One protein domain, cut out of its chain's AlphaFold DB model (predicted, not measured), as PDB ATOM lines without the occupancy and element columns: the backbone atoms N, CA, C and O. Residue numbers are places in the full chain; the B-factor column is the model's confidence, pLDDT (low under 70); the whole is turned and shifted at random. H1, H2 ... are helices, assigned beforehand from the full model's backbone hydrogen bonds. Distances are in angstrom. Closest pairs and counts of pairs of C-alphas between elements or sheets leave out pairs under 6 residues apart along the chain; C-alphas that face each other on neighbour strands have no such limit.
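Overview. This is residues 391 to 448 of the 561 residues of an uncharacterized protein of Haematococcus lacustris (UniProt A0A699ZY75). Two helices, H2 and the longer H3, fold back on each other as a helical hairpin that opens like a V from its turn at residues 415 to 419, with the short helix H1 at the open end, beside the last residues of H3. H2 and H3 meet only near the turn, through residues 407 to 411 and 423 to 427, and the space between them toward the open end is left loose; residues 396 to 403 stand free there. The printed part has 58 residues with three named helices, in the order H1, H2, H3, and no named strand; the class is all helix. The whole is loose, with a radius of gyration of the C-alphas of 14.0 A, and elongated, spanning 41 by 23 by 14 A.

Along the chain. H1, residues 391 to 396, begins with C-alpha 391 at (3.915, -47.002, 42.106) and is 8.7 A from first to last C-alpha. H2, residues 400 to 414, is 21.0 A long and begins with C-alpha 400 at (2.662, -42.712, 26.943). H3, residues 420 to 441, is the longest helix, 31.9 A from first to last C-alpha, and ends with C-alpha 441 at (9.833, -43.823, 44.453). Residues 442 to 448 follow it with no named element.

Arrangement. H1 touches H3, with residues 438 to 441 of H3 alone; their closest C-alphas, those of Ile 391 and Tyr 441, are 7.1 A apart. The two run opposite ways at a steep tilt of 69 degrees, only just short of about perpendicular. H1 and H2 are apart, although they follow each other in the chain. H2 and H3 form a helical hairpin and touch, and their closest C-alphas, those of Leu 411 and Ala 423, are 6.9 A apart. They run opposite ways at a steep tilt of 36 degrees, only just beyond shallow, and their centres are 13.1 A apart. In H1, H2 and H3 every pair of O i and N i+4 is within hydrogen-bond range.

Size, cuts and confidence. The two C-alphas farthest apart are those of Gln 416 and Ser 447, at 42.1 A, while the first and last printed C-alphas, those of Ile 391 and Ala 448, are 21.8 A apart. The printed part has no cut. The link from H1 to H2, with 3 residues, and the link from H2 to H3, with 5 residues, are both tight. The mean pLDDT of the printed part is 86.7, and the model's confidence is low, under 70, at residues 444 to 448.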
ATOM      1  N   ILE A 391       3.711 -48.051  43.111       88.81
ATOM      2  CA  ILE A 391       3.915 -47.002  42.106       88.81
ATOM      3  C   ILE A 391       4.806 -47.438  40.926       88.81
ATOM      4  O   ILE A 391       4.570 -47.004  39.801       88.81
ATOM      5  N   SER A 392       5.760 -48.357  41.121       86.88
ATOM      6  CA  SER A 392       6.563 -48.898  40.010       86.88
ATOM      7  C   SER A 392       5.705 -49.681  39.015       86.88
ATOM      8  O   SER A 392       5.958 -49.640  37.813       86.88
ATOM      9  N   SER A 393       4.678 -50.384  39.500       87.94
ATOM     10  CA  SER A 393       3.718 -51.088  38.647       87.94
ATOM     11  C   SER A 393       2.823 -50.108  37.883       87.94
ATOM     12  O   SER A 393       2.530 -50.356  36.718       87.94
ATOM     13  N   VAL A 394       2.467 -48.967  38.489       89.94
ATOM     14  CA  VAL A 394       1.725 -47.887  37.809       89.94
ATOM     15  C   VAL A 394       2.530 -47.325  36.635       89.94
ATOM     16  O   VAL A 394       2.008 -47.242  35.530       89.94
ATOM     17  N   PHE A 395       3.814 -47.005  36.838       86.25
ATOM     18  CA  PHE A 395       4.675 -46.516  35.752       86.25
ATOM     19  C   PHE A 395       4.878 -47.552  34.639       86.25
ATOM     20  O   PHE A 395       4.898 -47.184  33.470       86.25
ATOM     21  N   LYS A 396       4.997 -48.842  34.979       87.75
ATOM     22  CA  LYS A 396       5.111 -49.923  33.982       87.75
ATOM     23  C   LYS A 396       3.844 -50.108  33.146       87.75
ATOM     24  O   LYS A 396       3.947 -50.534  32.003       87.75
ATOM     25  N   GLY A 397       2.674 -49.833  33.721       87.50
ATOM     26  CA  GLY A 397       1.382 -49.922  33.037       87.50
ATOM     27  C   GLY A 397       0.951 -48.639  32.324       87.50
ATOM     28  O   GLY A 397      -0.159 -48.597  31.799       87.50
ATOM     29  N   ALA A 398       1.770 -47.584  32.336       89.00
ATOM     30  CA  ALA A 398       1.414 -46.302  31.744       89.00
ATOM     31  C   ALA A 398       1.520 -46.330  30.211       89.00
ATOM     32  O   ALA A 398       2.548 -46.706  29.652       89.00
ATOM     33  N   ASP A 399       0.471 -45.857  29.542       92.56
ATOM     34  CA  ASP A 399       0.450 -45.626  28.098       92.56
ATOM     35  C   ASP A 399       0.882 -44.180  27.803       92.56
ATOM     36  O   ASP A 399       0.204 -43.214  28.181       92.56
ATOM     37  N   LEU A 400       2.053 -44.023  27.176       88.94
ATOM     38  CA  LEU A 400       2.662 -42.712  26.943       88.94
ATOM     39  C   LEU A 400       1.870 -41.872  25.933       88.94
ATOM     40  O   LEU A 400       1.770 -40.654  26.107       88.94
ATOM     41  N   ASP A 401       1.282 -42.499  24.917       93.12
ATOM     42  CA  ASP A 401       0.529 -41.810  23.869       93.12
ATOM     43  C   ASP A 401      -0.770 -41.231  24.439       93.12
ATOM     44  O   ASP A 401      -1.101 -40.062  24.219       93.12
ATOM     45  N   THR A 402      -1.462 -42.007  25.274       93.31
ATOM     46  CA  THR A 402      -2.669 -41.590  25.995       93.31
ATOM     47  C   THR A 402      -2.361 -40.471  26.985       93.31
ATOM     48  O   THR A 402      -3.087 -39.474  27.047       93.31
ATOM     49  N   TYR A 403      -1.263 -40.587  27.738       91.69
ATOM     50  CA  TYR A 403      -0.837 -39.544  28.670       91.69
ATOM     51  C   TYR A 403      -0.460 -38.243  27.947       91.69
ATOM     52  O   TYR A 403      -0.885 -37.157  28.350       91.69
ATOM     53  N   THR A 404       0.266 -38.344  26.832       93.38
ATOM     54  CA  THR A 404       0.606 -37.199  25.975       93.38
ATOM     55  C   THR A 404      -0.657 -36.557  25.404       93.38
ATOM     56  O   THR A 404      -0.817 -35.338  25.478       93.38
ATOM     57  N   CYS A 405      -1.608 -37.361  24.918       94.81
ATOM     58  CA  CYS A 405      -2.902 -36.879  24.439       94.81
ATOM     59  C   CYS A 405      -3.661 -36.112  25.532       94.81
ATOM     60  O   CYS A 405      -4.158 -35.010  25.281       94.81
ATOM     61  N   HIS A 406      -3.703 -36.648  26.758       94.56
ATOM     62  CA  HIS A 406      -4.308 -35.983  27.911       94.56
ATOM     63  C   HIS A 406      -3.653 -34.629  28.198       94.56
ATOM     64  O   HIS A 406      -4.360 -33.625  28.305       94.56
ATOM     65  N   LEU A 407      -2.321 -34.576  28.297       94.00
ATOM     66  CA  LEU A 407      -1.604 -33.334  28.584       94.00
ATOM     67  C   LEU A 407      -1.848 -32.272  27.509       94.00
ATOM     68  O   LEU A 407      -2.132 -31.122  27.852       94.00
ATOM     69  N   THR A 408      -1.801 -32.661  26.235       94.00
ATOM     70  CA  THR A 408      -2.036 -31.758  25.105       94.00
ATOM     71  C   THR A 408      -3.467 -31.232  25.097       94.00
ATOM     72  O   THR A 408      -3.670 -30.023  25.002       94.00
ATOM     73  N   ARG A 409      -4.472 -32.102  25.260       94.12
ATOM     74  CA  ARG A 409      -5.887 -31.697  25.306       94.12
ATOM     75  C   ARG A 409      -6.196 -30.814  26.516       94.12
ATOM     76  O   ARG A 409      -6.919 -29.828  26.384       94.12
ATOM     77  N   ARG A 410      -5.615 -31.132  27.678       92.38
ATOM     78  CA  ARG A 410      -5.734 -30.325  28.899       92.38
ATOM     79  C   ARG A 410      -5.122 -28.940  28.712       92.38
ATOM     80  O   ARG A 410      -5.750 -27.963  29.105       92.38
ATOM     81  N   LEU A 411      -3.932 -28.846  28.108       93.25
ATOM     82  CA  LEU A 411      -3.329 -27.546  27.813       93.25
ATOM     83  C   LEU A 411      -4.188 -26.771  26.814       93.25
ATOM     84  O   LEU A 411      -4.498 -25.618  27.082       93.25
ATOM     85  N   ALA A 412      -4.597 -27.396  25.706       91.69
ATOM     86  CA  ALA A 412      -5.394 -26.749  24.665       91.69
ATOM     87  C   ALA A 412      -6.671 -26.104  25.228       91.69
ATOM     88  O   ALA A 412      -6.956 -24.951  24.918       91.69
ATOM     89  N   GLY A 413      -7.383 -26.805  26.119       88.81
ATOM     90  CA  GLY A 413      -8.571 -26.271  26.795       88.81
ATOM     91  C   GLY A 413      -8.292 -25.146  27.801       88.81
ATOM     92  O   GLY A 413      -9.210 -24.410  28.146       88.81
ATOM     93  N   ALA A 414      -7.048 -24.993  28.260       90.06
ATOM     94  CA  ALA A 414      -6.626 -23.963  29.210       90.06
ATOM     95  C   ALA A 414      -5.844 -22.806  28.561       90.06
ATOM     96  O   ALA A 414      -5.522 -21.845  29.250       90.06
ATOM     97  N   LEU A 415      -5.521 -22.876  27.259       90.62
ATOM     98  CA  LEU A 415      -4.708 -21.859  26.575       90.62
ATOM     99  C   LEU A 415      -5.321 -20.458  26.675       90.62
ATOM    100  O   LEU A 415      -4.595 -19.475  26.839       90.62
ATOM    101  N   GLN A 416      -6.648 -20.361  26.589       85.25
ATOM    102  CA  GLN A 416      -7.356 -19.098  26.770       85.25
ATOM    103  C   GLN A 416      -7.126 -18.571  28.196       85.25
ATOM    104  O   GLN A 416      -7.472 -19.213  29.182       85.25
ATOM    105  N   GLY A 417      -6.534 -17.378  28.301       82.81
ATOM    106  CA  GLY A 417      -6.228 -16.728  29.580       82.81
ATOM    107  C   GLY A 417      -4.806 -16.954  30.107       82.81
ATOM    108  O   GLY A 417      -4.420 -16.290  31.071       82.81
ATOM    109  N   MET A 418      -4.004 -17.812  29.466       89.50
ATOM    110  CA  MET A 418      -2.582 -18.007  29.779       89.50
ATOM    111  C   MET A 418      -1.671 -17.099  28.931       89.50
ATOM    112  O   MET A 418      -2.110 -16.450  27.985       89.50
ATOM    113  N   THR A 419      -0.379 -17.052  29.268       90.44
ATOM    114  CA  THR A 419       0.694 -16.621  28.350       90.44
ATOM    115  C   THR A 419       1.337 -17.849  27.697       90.44
ATOM    116  O   THR A 419       1.225 -18.961  28.224       90.44
ATOM    117  N   LEU A 420       2.054 -17.677  26.580       87.56
ATOM    118  CA  LEU A 420       2.782 -18.788  25.945       87.56
ATOM    119  C   LEU A 420       3.861 -19.356  26.878       87.56
ATOM    120  O   LEU A 420       4.050 -20.572  26.942       87.56
ATOM    121  N   ALA A 421       4.529 -18.490  27.645       89.31
ATOM    122  CA  ALA A 421       5.470 -18.908  28.680       89.31
ATOM    123  C   ALA A 421       4.807 -19.794  29.752       89.31
ATOM    124  O   ALA A 421       5.296 -20.892  30.018       89.31
ATOM    125  N   ALA A 422       3.658 -19.377  30.299       91.75
ATOM    126  CA  ALA A 422       2.929 -20.155  31.304       91.75
ATOM    127  C   ALA A 422       2.420 -21.495  30.744       91.75
ATOM    128  O   ALA A 422       2.427 -22.511  31.440       91.75
ATOM    129  N   ALA A 423       2.005 -21.524  29.473       91.44
ATOM    130  CA  ALA A 423       1.598 -22.751  28.792       91.44
ATOM    131  C   ALA A 423       2.755 -23.766  28.703       91.44
ATOM    132  O   ALA A 423       2.588 -24.937  29.056       91.44
ATOM    133  N   ARG A 424       3.950 -23.309  28.299       90.88
ATOM    134  CA  ARG A 424       5.173 -24.134  28.244       90.88
ATOM    135  C   ARG A 424       5.594 -24.627  29.626       90.88
ATOM    136  O   ARG A 424       5.937 -25.799  29.785       90.88
ATOM    137  N   GLU A 425       5.543 -23.753  30.627       93.31
ATOM    138  CA  GLU A 425       5.873 -24.095  32.011       93.31
ATOM    139  C   GLU A 425       4.911 -25.145  32.581       93.31
ATOM    140  O   GLU A 425       5.357 -26.101  33.210       93.31
ATOM    141  N   SER A 426       3.609 -25.035  32.298       94.00
ATOM    142  CA  SER A 426       2.590 -25.991  32.748       94.00
ATOM    143  C   SER A 426       2.867 -27.420  32.258       94.00
ATOM    144  O   SER A 426       2.857 -28.364  33.058       94.00
ATOM    145  N   ILE A 427       3.187 -27.593  30.967       93.12
ATOM    146  CA  ILE A 427       3.577 -28.905  30.422       93.12
ATOM    147  C   ILE A 427       4.905 -29.372  31.023       93.12
ATOM    148  O   ILE A 427       4.997 -30.507  31.492       93.12
ATOM    149  N   THR A 428       5.916 -28.500  31.058       94.00
ATOM    150  CA  THR A 428       7.247 -28.847  31.584       94.00
ATOM    151  C   THR A 428       7.159 -29.306  33.040       94.00
ATOM    152  O   THR A 428       7.739 -30.322  33.417       94.00
ATOM    153  N   SER A 429       6.368 -28.611  33.857       95.31
ATOM    154  CA  SER A 429       6.129 -28.939  35.262       95.31
ATOM    155  C   SER A 429       5.432 -30.293  35.438       95.31
ATOM    156  O   SER A 429       5.798 -31.059  36.336       95.31
ATOM    157  N   ALA A 430       4.480 -30.641  34.563       93.88
ATOM    158  CA  ALA A 430       3.826 -31.950  34.576       93.88
ATOM    159  C   ALA A 430       4.810 -33.091  34.250       93.88
ATOM    160  O   ALA A 430       4.840 -34.104  34.958       93.88
ATOM    161  N   VAL A 431       5.667 -32.900  33.240       93.81
ATOM    162  CA  VAL A 431       6.717 -33.864  32.860       93.81
ATOM    163  C   VAL A 431       7.740 -34.028  33.987       93.81
ATOM    164  O   VAL A 431       8.001 -35.148  34.430       93.81
ATOM    165  N   VAL A 432       8.270 -32.918  34.514       93.75
ATOM    166  CA  VAL A 432       9.226 -32.913  35.634       93.75
ATOM    167  C   VAL A 432       8.634 -33.604  36.858       93.75
ATOM    168  O   VAL A 432       9.318 -34.392  37.502       93.75
ATOM    169  N   SER A 433       7.365 -33.347  37.184       92.12
ATOM    170  CA  SER A 433       6.709 -33.960  38.344       92.12
ATOM    171  C   SER A 433       6.571 -35.475  38.198       92.12
ATOM    172  O   SER A 433       6.862 -36.195  39.153       92.12
ATOM    173  N   SER A 434       6.214 -35.959  37.007       90.38
ATOM    174  CA  SER A 434       6.098 -37.395  36.724       90.38
ATOM    175  C   SER A 434       7.454 -38.102  36.808       90.38
ATOM    176  O   SER A 434       7.595 -39.105  37.508       90.38
ATOM    177  N   LEU A 435       8.491 -37.544  36.177       90.06
ATOM    178  CA  LEU A 435       9.840 -38.122  36.196       90.06
ATOM    179  C   LEU A 435      10.510 -38.022  37.574       90.06
ATOM    180  O   LEU A 435      11.209 -38.947  37.992       90.06
ATOM    181  N   HIS A 436      10.272 -36.936  38.313       88.12
ATOM    182  CA  HIS A 436      10.712 -36.811  39.702       88.12
ATOM    183  C   HIS A 436      10.067 -37.887  40.585       88.12
ATOM    184  O   HIS A 436      10.768 -38.522  41.371       88.12
ATOM    185  N   ALA A 437       8.759 -38.135  40.440       86.19
ATOM    186  CA  ALA A 437       8.073 -39.191  41.184       86.19
ATOM    187  C   ALA A 437       8.658 -40.578  40.865       86.19
ATOM    188  O   ALA A 437       8.950 -41.343  41.785       86.19
ATOM    189  N   TYR A 438       8.926 -40.877  39.590       86.62
ATOM    190  CA  TYR A 438       9.604 -42.119  39.211       86.62
ATOM    191  C   TYR A 438      10.984 -42.245  39.873       86.62
ATOM    192  O   TYR A 438      11.287 -43.252  40.513       86.62
ATOM    193  N   ARG A 439      11.812 -41.196  39.791       85.00
ATOM    194  CA  ARG A 439      13.159 -41.190  40.379       85.00
ATOM    195  C   ARG A 439      13.141 -41.352  41.899       85.00
ATOM    196  O   ARG A 439      14.001 -42.038  42.435       85.00
ATOM    197  N   LYS A 440      12.186 -40.725  42.587       85.69
ATOM    198  CA  LYS A 440      12.084 -40.751  44.051       85.69
ATOM    199  C   LYS A 440      11.552 -42.076  44.593       85.69
ATOM    200  O   LYS A 440      11.990 -42.502  45.656       85.69
ATOM    201  N   TYR A 441      10.593 -42.696  43.903       83.88
ATOM    202  CA  TYR A 441       9.833 -43.823  44.453       83.88
ATOM    203  C   TYR A 441      10.043 -45.160  43.726       83.88
ATOM    204  O   TYR A 441       9.636 -46.190  44.256       83.88
ATOM    205  N   CYS A 442      10.646 -45.167  42.532       83.50
ATOM    206  CA  CYS A 442      10.813 -46.381  41.716       83.50
ATOM    207  C   CYS A 442      12.281 -46.727  41.435       83.50
ATOM    208  O   CYS A 442      12.641 -47.901  41.420       83.50
ATOM    209  N   ALA A 443      13.130 -45.728  41.176       75.38
ATOM    210  CA  ALA A 443      14.521 -45.974  40.802       75.38
ATOM    211  C   ALA A 443      15.359 -46.458  42.002       75.38
ATOM    212  O   ALA A 443      15.434 -45.790  43.032       75.38
ATOM    213  N   SER A 444      16.042 -47.598  41.858       61.38
ATOM    214  CA  SER A 444      17.132 -48.001  42.758       61.38
ATOM    215  C   SER A 444      18.337 -47.077  42.558       61.38
ATOM    216  O   SER A 444      18.605 -46.719  41.415       61.38
ATOM    217  N   ASN A 445      19.073 -46.719  43.622       50.19
ATOM    218  CA  ASN A 445      20.249 -45.832  43.575       50.19
ATOM    219  C   ASN A 445      21.236 -46.207  42.451       50.19
ATOM    220  O   ASN A 445      22.124 -47.035  42.635       50.19
ATOM    221  N   SER A 446      21.096 -45.564  41.296       51.78
ATOM    222  CA  SER A 446      22.002 -45.672  40.158       51.78
ATOM    223  C   SER A 446      22.663 -44.317  39.933       51.78
ATOM    224  O   SER A 446      21.983 -43.292  39.823       51.78
ATOM    225  N   SER A 447      23.996 -44.312  39.888       47.88
ATOM    226  CA  SER A 447      24.804 -43.139  39.553       47.88
ATOM    227  C   SER A 447      24.428 -42.591  38.176       47.88
ATOM    228  O   SER A 447      24.141 -43.351  37.252       47.88
ATOM    229  N   ALA A 448      24.428 -41.262  38.053       42.59
ATOM    230  CA  ALA A 448      24.063 -40.541  36.840       42.59
ATOM    231  C   ALA A 448      24.976 -40.930  35.660       42.59
ATOM    232  O   ALA A 448      26.145 -40.555  35.634       42.59
TER     233      ALA A 448